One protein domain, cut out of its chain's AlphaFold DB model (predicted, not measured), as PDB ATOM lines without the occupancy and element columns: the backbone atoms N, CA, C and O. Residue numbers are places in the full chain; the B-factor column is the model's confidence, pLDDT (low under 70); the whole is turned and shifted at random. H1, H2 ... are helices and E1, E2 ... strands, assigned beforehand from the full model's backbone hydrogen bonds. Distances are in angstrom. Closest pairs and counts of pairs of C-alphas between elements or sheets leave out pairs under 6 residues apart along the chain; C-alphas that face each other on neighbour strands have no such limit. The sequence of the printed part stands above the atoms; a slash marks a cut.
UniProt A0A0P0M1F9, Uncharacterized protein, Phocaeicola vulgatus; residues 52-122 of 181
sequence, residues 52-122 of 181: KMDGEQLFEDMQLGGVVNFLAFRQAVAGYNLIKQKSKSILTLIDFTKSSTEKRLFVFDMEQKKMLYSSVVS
ATOM      1  N   LYS A  52      15.895  40.701 -19.222       76.50
ATOM      2  CA  LYS A  52      17.057  40.991 -20.071       76.50
ATOM      3  C   LYS A  52      18.282  40.347 -19.429       76.50
ATOM      4  O   LYS A  52      18.517  40.549 -18.243       76.50
ATOM      5  N   MET A  53      19.039  39.584 -20.208       82.38
ATOM      6  CA  MET A  53      20.238  38.945 -19.684       82.38
ATOM      7  C   MET A  53      21.359  39.971 -19.550       82.38
ATOM      8  O   MET A  53      21.578  40.762 -20.469       82.38
ATOM      9  N   ASP A  54      22.065  39.942 -18.428       93.06
ATOM     10  CA  ASP A  54      23.241  40.772 -18.197       93.06
ATOM     11  C   ASP A  54      24.473  40.135 -18.864       93.06
ATOM     12  O   ASP A  54      24.773  38.962 -18.633       93.06
ATOM     13  N   GLY A  55      25.142  40.879 -19.747       94.12
ATOM     14  CA  GLY A  55      26.258  40.368 -20.546       94.12
ATOM     15  C   GLY A  55      27.495  40.094 -19.700       94.12
ATOM     16  O   GLY A  55      28.165  39.088 -19.914       94.12
ATOM     17  N   GLU A  56      27.749  40.959 -18.723       95.94
ATOM     18  CA  GLU A  56      28.790  40.840 -17.712       95.94
ATOM     19  C   GLU A  56      28.606  39.551 -16.905       95.94
ATOM     20  O   GLU A  56      29.481  38.688 -16.911       95.94
ATOM     21  N   GLN A  57      27.433  39.373 -16.291       96.12
ATOM     22  CA  GLN A  57      27.146  38.182 -15.492       96.12
ATOM     23  C   GLN A  57      27.210  36.898 -16.326       96.12
ATOM     24  O   GLN A  57      27.770  35.904 -15.878       96.12
ATOM     25  N   LEU A  58      26.664  36.902 -17.547       97.00
ATOM     26  CA  LEU A  58      26.718  35.728 -18.420       97.00
ATOM     27  C   LEU A  58      28.145  35.349 -18.819       97.00
ATOM     28  O   LEU A  58      28.428  34.163 -18.973       97.00
ATOM     29  N   PHE A  59      29.022  36.333 -19.018       97.75
ATOM     30  CA  PHE A  59      30.414  36.082 -19.377       97.75
ATOM     31  C   PHE A  59      31.149  35.330 -18.261       97.75
ATOM     32  O   PHE A  59      31.876  34.372 -18.541       97.75
ATOM     33  N   GLU A  60      30.901  35.728 -17.012       96.94
ATOM     34  CA  GLU A  60      31.439  35.074 -15.817       96.94
ATOM     35  C   GLU A  60      30.790  33.703 -15.572       96.94
ATOM     36  O   GLU A  60      31.502  32.713 -15.404       96.94
ATOM     37  N   ASP A  61      29.454  33.608 -15.641       96.31
ATOM     38  CA  ASP A  61      28.699  32.356 -15.460       96.31
ATOM     39  C   ASP A  61      29.190  31.257 -16.420       96.31
ATOM     40  O   ASP A  61      29.309  30.088 -16.049       96.31
ATOM     41  N   MET A  62      29.490  31.640 -17.665       97.50
ATOM     42  CA  MET A  62      29.977  30.743 -18.715       97.50
ATOM     43  C   MET A  62      31.504  30.542 -18.702       97.50
ATOM     44  O   MET A  62      32.002  29.771 -19.523       97.50
ATOM     45  N   GLN A  63      32.245  31.218 -17.813       97.31
ATOM     46  CA  GLN A  63      33.710  31.146 -17.684       97.31
ATOM     47  C   GLN A  63      34.450  31.445 -18.999       97.31
ATOM     48  O   GLN A  63      35.356  30.722 -19.415       97.31
ATOM     49  N   LEU A  64      34.054  32.516 -19.690       97.69
ATOM     50  CA  LEU A  64      34.546  32.820 -21.042       97.69
ATOM     51  C   LEU A  64      35.898  33.553 -21.082       97.69
ATOM     52  O   LEU A  64      36.438  33.804 -22.167       97.69
ATOM     53  N   GLY A  65      36.451  33.889 -19.914       97.12
ATOM     54  CA  GLY A  65      37.723  34.591 -19.762       97.12
ATOM     55  C   GLY A  65      38.872  33.911 -20.511       97.12
ATOM     56  O   GLY A  65      39.056  32.700 -20.450       97.12
ATOM     57  N   GLY A  66      39.643  34.699 -21.264       95.12
ATOM     58  CA  GLY A  66      40.784  34.215 -22.054       95.12
ATOM     59  C   GLY A  66      40.422  33.458 -23.341       95.12
ATOM     60  O   GLY A  66      41.299  33.245 -24.175       95.12
ATOM     61  N   VAL A  67      39.151  33.096 -23.543       95.31
ATOM     62  CA  VAL A  67      38.686  32.351 -24.726       95.31
ATOM     63  C   VAL A  67      37.904  33.252 -25.676       95.31
ATOM     64  O   VAL A  67      38.169  33.268 -26.879       95.31
ATOM     65  N   VAL A  68      36.954  34.018 -25.138       97.06
ATOM     66  CA  VAL A  68      36.066  34.895 -25.910       97.06
ATOM     67  C   VAL A  68      36.383  36.347 -25.578       97.06
ATOM     68  O   VAL A  68      36.607  36.705 -24.423       97.06
ATOM     69  N   ASN A  69      36.392  37.212 -26.591       96.50
ATOM     70  CA  ASN A  69      36.547  38.644 -26.368       96.50
ATOM     71  C   ASN A  69      35.343  39.185 -25.565       96.50
ATOM     72  O   ASN A  69      34.190  39.037 -25.967       96.50
ATOM     73  N   PHE A  70      35.608  39.813 -24.419       95.81
ATOM     74  CA  PHE A  70      34.561  40.299 -23.519       95.81
ATOM     75  C   PHE A  70      33.662  41.365 -24.165       95.81
ATOM     76  O   PHE A  70      32.436  41.260 -24.118       95.81
ATOM     77  N   LEU A  71      34.258  42.366 -24.826       94.69
ATOM     78  CA  LEU A  71      33.500  43.429 -25.496       94.69
ATOM     79  C   LEU A  71      32.613  42.853 -26.597       94.69
ATOM     80  O   LEU A  71      31.456  43.253 -26.746       94.69
ATOM     81  N   ALA A  72      33.155  41.875 -27.317       93.94
ATOM     82  CA  ALA A  72      32.451  41.156 -28.353       93.94
ATOM     83  C   ALA A  72      31.221  40.421 -27.827       93.94
ATOM     84  O   ALA A  72      30.112  40.585 -28.342       93.94
ATOM     85  N   PHE A  73      31.414  39.637 -26.770       97.06
ATOM     86  CA  PHE A  73      30.343  38.887 -26.136       97.06
ATOM     87  C   PHE A  73      29.267  39.813 -25.568       97.06
ATOM     88  O   PHE A  73      28.083  39.613 -25.836       97.06
ATOM     89  N   ARG A  74      29.656  40.886 -24.871       95.88
ATOM     90  CA  ARG A  74      28.704  41.858 -24.325       95.88
ATOM     91  C   ARG A  74      27.856  42.513 -25.414       95.88
ATOM     92  O   ARG A  74      26.637  42.605 -25.269       95.88
ATOM     93  N   GLN A  75      28.468  42.934 -26.523       94.50
ATOM     94  CA  GLN A  75      27.727  43.479 -27.664       94.50
ATOM     95  C   GLN A  75      26.776  42.433 -28.263       94.50
ATOM     96  O   GLN A  75      25.634  42.752 -28.605       94.50
ATOM     97  N   ALA A  76      27.213  41.176 -28.341       95.44
ATOM     98  CA  ALA A  76      26.391  40.082 -28.831       95.44
ATOM     99  C   ALA A  76      25.161  39.823 -27.944       95.44
ATOM    100  O   ALA A  76      24.051  39.689 -28.466       95.44
ATOM    101  N   VAL A  77      25.327  39.836 -26.617       96.19
ATOM    102  CA  VAL A  77      24.226  39.724 -25.644       96.19
ATOM    103  C   VAL A  77      23.276  40.920 -25.739       96.19
ATOM    104  O   VAL A  77      22.057  40.736 -25.721       96.19
ATOM    105  N   ALA A  78      23.794  42.138 -25.914       93.62
ATOM    106  CA  ALA A  78      22.963  43.328 -26.091       93.62
ATOM    107  C   ALA A  78      22.037  43.197 -27.314       93.62
ATOM    108  O   ALA A  78      20.819  43.345 -27.184       93.62
ATOM    109  N   GLY A  79      22.580  42.824 -28.479       92.75
ATOM    110  CA  GLY A  79      21.762  42.542 -29.664       92.75
ATOM    111  C   GLY A  79      20.793  41.377 -29.437       92.75
ATOM    112  O   GLY A  79      19.625  41.431 -29.844       92.75
ATOM    113  N   TYR A  80      21.237  40.334 -28.731       94.44
ATOM    114  CA  TYR A  80      20.388  39.207 -28.367       94.44
ATOM    115  C   TYR A  80      19.194  39.633 -27.501       94.44
ATOM    116  O   TYR A  80      18.082  39.161 -27.709       94.44
ATOM    117  N   ASN A  81      19.330  40.579 -26.588       93.56
ATOM    118  CA  ASN A  81      18.177  41.032 -25.809       93.56
ATOM    119  C   ASN A  81      17.168  41.854 -26.644       93.56
ATOM    120  O   ASN A  81      15.965  41.863 -26.341       93.56
ATOM    121  N   LEU A  82      17.642  42.530 -27.697       92.31
ATOM    122  CA  LEU A  82      16.841  43.424 -28.539       92.31
ATOM    123  C   LEU A  82      16.029  42.684 -29.611       92.31
ATOM    124  O   LEU A  82      14.845  42.966 -29.783       92.31
ATOM    125  N   ILE A  83      16.623  41.713 -30.307       90.50
ATOM    126  CA  ILE A  83      15.965  41.036 -31.437       90.50
ATOM    127  C   ILE A  83      14.889  40.060 -30.933       90.50
ATOM    128  O   ILE A  83      15.204  39.070 -30.282       90.50
ATOM    129  N   LYS A  84      13.609  40.278 -31.236       88.88
ATOM    130  CA  LYS A  84      12.519  39.423 -30.710       88.88
ATOM    131  C   LYS A  84      12.187  38.203 -31.568       88.88
ATOM    132  O   LYS A  84      11.654  37.233 -31.055       88.88
ATOM    133  N   GLN A  85      12.565  38.216 -32.840       85.81
ATOM    134  CA  GLN A  85      12.192  37.211 -33.848       85.81
ATOM    135  C   GLN A  85      12.996  35.896 -33.750       85.81
ATOM    136  O   GLN A  85      13.033  35.103 -34.686       85.81
ATOM    137  N   LYS A  86      13.689  35.658 -32.629       86.75
ATOM    138  CA  LYS A  86      14.492  34.450 -32.420       86.75
ATOM    139  C   LYS A  86      13.593  33.248 -32.150       86.75
ATOM    140  O   LYS A  86      12.750  33.305 -31.265       86.75
ATOM    141  N   SER A  87      13.851  32.137 -32.834       84.19
ATOM    142  CA  SER A  87      13.144  30.865 -32.617       84.19
ATOM    143  C   SER A  87      13.804  29.946 -31.583       84.19
ATOM    144  O   SER A  87      13.186  28.981 -31.145       84.19
ATOM    145  N   LYS A  88      15.063  30.209 -31.208       88.56
ATOM    146  CA  LYS A  88      15.849  29.389 -30.273       88.56
ATOM    147  C   LYS A  88      16.653  30.266 -29.324       88.56
ATOM    148  O   LYS A  88      17.119  31.336 -29.728       88.56
ATOM    149  N   SER A  89      16.927  29.743 -28.129       93.62
ATOM    150  CA  SER A  89      17.793  30.363 -27.120       93.62
ATOM    151  C   SER A  89      19.292  30.249 -27.445       93.62
ATOM    152  O   SER A  89      20.112  30.003 -26.567       93.62
ATOM    153  N   ILE A  90      19.661  30.386 -28.725       94.31
ATOM    154  CA  ILE A  90      21.026  30.179 -29.224       94.31
ATOM    155  C   ILE A  90      21.621  31.484 -29.756       94.31
ATOM    156  O   ILE A  90      21.076  32.125 -30.671       94.31
ATOM    157  N   LEU A  91      22.792  31.827 -29.225       96.00
ATOM    158  CA  LEU A  91      23.649  32.906 -29.704       96.00
ATOM    159  C   LEU A  91      24.893  32.314 -30.365       96.00
ATOM    160  O   LEU A  91      25.548  31.436 -29.823       96.00
ATOM    161  N   THR A  92      25.239  32.822 -31.535       96.12
ATOM    162  CA  THR A  92      26.480  32.534 -32.241       96.12
ATOM    163  C   THR A  92      27.257  33.834 -32.359       96.12
ATOM    164  O   THR A  92      26.703  34.863 -32.741       96.12
ATOM    165  N   LEU A  93      28.538  33.791 -32.031       97.38
ATOM    166  CA  LEU A  93      29.455  34.916 -32.127       97.38
ATOM    167  C   LEU A  93      30.604  34.528 -33.048       97.38
ATOM    168  O   LEU A  93      31.207  33.474 -32.863       97.38
ATOM    169  N   ILE A  94      30.909  35.385 -34.014       96.88
ATOM    170  CA  ILE A  94      32.084  35.284 -34.869       96.88
ATOM    171  C   ILE A  94      32.965  36.512 -34.629       96.88
ATOM    172  O   ILE A  94      32.582  37.645 -34.920       96.88
ATOM    173  N   ASP A  95      34.160  36.283 -34.100       96.69
ATOM    174  CA  ASP A  95      35.145  37.321 -33.814       96.69
ATOM    175  C   ASP A  95      36.126  37.473 -34.990       96.69
ATOM    176  O   ASP A  95      37.145  36.785 -35.069       96.69
ATOM    177  N   PHE A  96      35.832  38.377 -35.929       95.69
ATOM    178  CA  PHE A  96      36.726  38.619 -37.067       95.69
ATOM    179  C   PHE A  96      37.995  39.405 -36.709       95.69
ATOM    180  O   PHE A  96      38.839  39.595 -37.583       95.69
ATOM    181  N   THR A  97      38.192  39.800 -35.443       94.69
ATOM    182  CA  THR A  97      39.483  40.351 -34.992       94.69
ATOM    183  C   THR A  97      40.583  39.281 -34.953       94.69
ATOM    184  O   THR A  97      41.769  39.604 -35.013       94.69
ATOM    185  N   LYS A  98      40.192  37.999 -34.902       95.69
ATOM    186  CA  LYS A  98      41.082  36.833 -34.909       95.69
ATOM    187  C   LYS A  98      41.337  36.303 -36.317       95.69
ATOM    188  O   LYS A  98      40.482  36.402 -37.208       95.69
ATOM    189  N   SER A  99      42.496  35.674 -36.501       96.62
ATOM    190  CA  SER A  99      42.856  35.050 -37.776       96.62
ATOM    191  C   SER A  99      41.944  33.863 -38.108       96.62
ATOM    192  O   SER A  99      41.330  33.255 -37.234       96.62
ATOM    193  N   SER A 100      41.832  33.523 -39.390       96.00
ATOM    194  CA  SER A 100      40.983  32.429 -39.879       96.00
ATOM    195  C   SER A 100      41.415  31.041 -39.401       96.00
ATOM    196  O   SER A 100      40.605  30.114 -39.419       96.00
ATOM    197  N   THR A 101      42.659  30.913 -38.935       96.94
ATOM    198  CA  THR A 101      43.229  29.687 -38.370       96.94
ATOM    199  C   THR A 101      42.991  29.549 -36.864       96.94
ATOM    200  O   THR A 101      43.226  28.480 -36.303       96.94
ATOM    201  N   GLU A 102      42.490  30.591 -36.199       97.38
ATOM    202  CA  GLU A 102      42.137  30.566 -34.782       97.38
ATOM    203  C   GLU A 102      40.653  30.261 -34.565       97.38
ATOM    204  O   GLU A 102      39.781  30.609 -35.369       97.38
ATOM    205  N   LYS A 103      40.340  29.648 -33.416       97.88
ATOM    206  CA  LYS A 103      38.951  29.507 -32.980       97.88
ATOM    207  C   LYS A 103      38.351  30.891 -32.768       97.88
ATOM    208  O   LYS A 103      38.793  31.647 -31.904       97.88
ATOM    209  N   ARG A 104      37.340  31.196 -33.572       97.38
ATOM    210  CA  ARG A 104      36.688  32.505 -33.591       97.38
ATOM    211  C   ARG A 104      35.188  32.442 -33.819       97.38
ATOM    212  O   ARG A 104      34.548  33.481 -33.777       97.38
ATOM    213  N   LEU A 105      34.633  31.253 -34.054       96.62
ATOM    214  CA  LEU A 105      33.201  30.991 -33.993       96.62
ATOM    215  C   LEU A 105      32.886  30.346 -32.649       96.62
ATOM    216  O   LEU A 105      33.484  29.327 -32.302       96.62
ATOM    217  N   PHE A 106      31.917  30.905 -31.938       97.88
ATOM    218  CA  PHE A 106      31.442  30.416 -30.649       97.88
ATOM    219  C   PHE A 106      29.924  30.281 -30.681       97.88
ATOM    220  O   PHE A 106      29.235  31.155 -31.205       97.88
ATOM    221  N   VAL A 107      29.395  29.191 -30.128       96.62
ATOM    222  CA  VAL A 107      27.952  28.950 -30.010       96.62
ATOM    223  C   VAL A 107      27.603  28.813 -28.540       96.62
ATOM    224  O   VAL A 107      28.222  28.019 -27.837       96.62
ATOM    225  N   PHE A 108      26.599  29.555 -28.094       97.44
ATOM    226  CA  PHE A 108      26.140  29.613 -26.715       97.44
ATOM    227  C   PHE A 108      24.676  29.208 -26.629       97.44
ATOM    228  O   PHE A 108      23.839  29.656 -27.417       97.44
ATOM    229  N   ASP A 109      24.384  28.384 -25.635       96.50
ATOM    230  CA  ASP A 109      23.044  28.177 -25.118       96.50
ATOM    231  C   ASP A 109      22.795  29.232 -24.041       96.50
ATOM    232  O   ASP A 109      23.419  29.221 -22.977       96.50
ATOM    233  N   MET A 110      21.925  30.182 -24.363       95.44
ATOM    234  CA  MET A 110      21.634  31.336 -23.517       95.44
ATOM    235  C   MET A 110      20.691  30.988 -22.366       95.44
ATOM    236  O   MET A 110      20.651  31.705 -21.372       95.44
ATOM    237  N   GLU A 111      19.940  29.897 -22.496       94.56
ATOM    238  CA  GLU A 111      19.031  29.415 -21.460       94.56
ATOM    239  C   GLU A 111      19.796  28.591 -20.425       94.56
ATOM    240  O   GLU A 111      19.692  28.842 -19.227       94.56
ATOM    241  N   GLN A 112      20.641  27.667 -20.888       96.81
ATOM    242  CA  GLN A 112      21.481  26.839 -20.019       96.81
ATOM    243  C   GLN A 112      22.789  27.520 -19.606       96.81
ATOM    244  O   GLN A 112      23.592  26.915 -18.900       96.81
ATOM    245  N   LYS A 113      23.011  28.757 -20.062       97.12
ATOM    246  CA  LYS A 113      24.200  29.569 -19.791       97.12
ATOM    247  C   LYS A 113      25.506  28.802 -20.019       97.12
ATOM    248  O   LYS A 113      26.348  28.704 -19.131       97.12
ATOM    249  N   LYS A 114      25.676  28.234 -21.214       97.50
ATOM    250  CA  LYS A 114      26.863  27.435 -21.550       97.50
ATOM    251  C   LYS A 114      27.350  27.678 -22.968       97.50
ATOM    252  O   LYS A 114      26.557  27.824 -23.899       97.50
ATOM    253  N   MET A 115      28.665  27.640 -23.157       97.69
ATOM    254  CA  MET A 115      29.254  27.535 -24.488       97.69
ATOM    255  C   MET A 115      29.115  26.091 -24.988       97.69
ATOM    256  O   MET A 115      29.626  25.157 -24.380       97.69
ATOM    257  N   LEU A 116      28.409  25.912 -26.102       96.75
ATOM    258  CA  LEU A 116      28.177  24.619 -26.743       96.75
ATOM    259  C   LEU A 116      29.348  24.184 -27.620       96.75
ATOM    260  O   LEU A 116      29.672  23.002 -27.689       96.75
ATOM    261  N   TYR A 117      29.929  25.129 -28.358       94.44
ATOM    262  CA  TYR A 117      30.879  24.817 -29.420       94.44
ATOM    263  C   TYR A 117      31.816  25.991 -29.699       94.44
ATOM    264  O   TYR A 117      31.408  27.150 -29.614       94.44
ATOM    265  N   SER A 118      33.061  25.678 -30.066       97.06
ATOM    266  CA  SER A 118      34.054  26.643 -30.546       97.06
ATOM    267  C   SER A 118      34.827  26.074 -31.734       97.06
ATOM    268  O   SER A 118      35.270  24.924 -31.691       97.06
ATOM    269  N   SER A 119      35.007  26.865 -32.793       96.00
ATOM    270  CA  SER A 119      35.696  26.408 -34.005       96.00
ATOM    271  C   SER A 119      36.323  27.535 -34.818       96.00
ATOM    272  O   SER A 119      36.068  28.722 -34.593       96.00
ATOM    273  N   VAL A 120      37.163  27.136 -35.769       95.88
ATOM    274  CA  VAL A 120      37.611  27.980 -36.877       95.88
ATOM    275  C   VAL A 120      36.449  28.199 -37.851       95.88
ATOM    276  O   VAL A 120      35.548  27.366 -37.965       95.88
ATOM    277  N   VAL A 121      36.450  29.324 -38.563       93.31
ATOM    278  CA  VAL A 121      35.456  29.605 -39.609       93.31
ATOM    279  C   VAL A 121      36.067  30.478 -40.697       93.31
ATOM    280  O   VAL A 121      36.798  31.431 -40.403       93.31
ATOM    281  N   SER A 122      35.753  30.173 -41.954       91.44
ATOM    282  CA  SER A 122      36.157  30.977 -43.109       91.44
ATOM    283  C   SER A 122      35.453  32.339 -43.132       91.44
ATOM    284  O   SER A 122      34.490  32.589 -42.409       91.44
TER     285      SER A 122
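Overview. This is residues 52 to 122 of the 181 residues of an uncharacterized protein of Phocaeicola vulgatus (UniProt A0A0P0M1F9). A small three-stranded sheet has helix H2 packed slantwise over its edge strand E1, and the short helix H1 packs on H2, off the sheet. The 71 printed residues hold, in order, H1, H2, E1, E2 and E3, of mixed class. The sheet, E1 E2 E3, is a meander, each strand the antiparallel neighbour of the one before. The whole is compact, radius of gyration of the C-alphas 11.6 A, spanning 33 by 25 by 19 A.

Along the chain. E1 is residues 90 to 95, 16.5 A; E2, 105 to 109, 13.8 A; E3, 114 to 119, 15.3 A, ending at C-alpha (35.696, 26.408, -34.005). H2 is residues 70 to 82, 18.7 A; H1, 55 to 61, 9.8 A, from C-alpha (26.258, 40.368, -20.546).

Arrangement. Hairpin E1 and E2 has N 93 and O 106 at 2.8 A; hairpin E2 and E3 has N 107 and O 117 at 2.9 A, both within hydrogen-bond range. H2 is on the sheet at a height of 7.6 A, over E1, slantwise at 36 degrees on the local plane; their closest C-alphas, Ala 76 and Leu 93, are 6.9 A apart. H1 touches H2 at a steep tilt of 66 degrees, opposite ways, closest at the C-alphas of Gly 55 and Arg 74, 4.7 A. In H1 and H2 every O i to N i+4 pair is within hydrogen-bond range.

Size, cuts and confidence. The farthest C-alphas, Lys 52 and Thr 101, are 33.9 A apart. The printed part has no cut, no long link, and no residue under pLDDT 70.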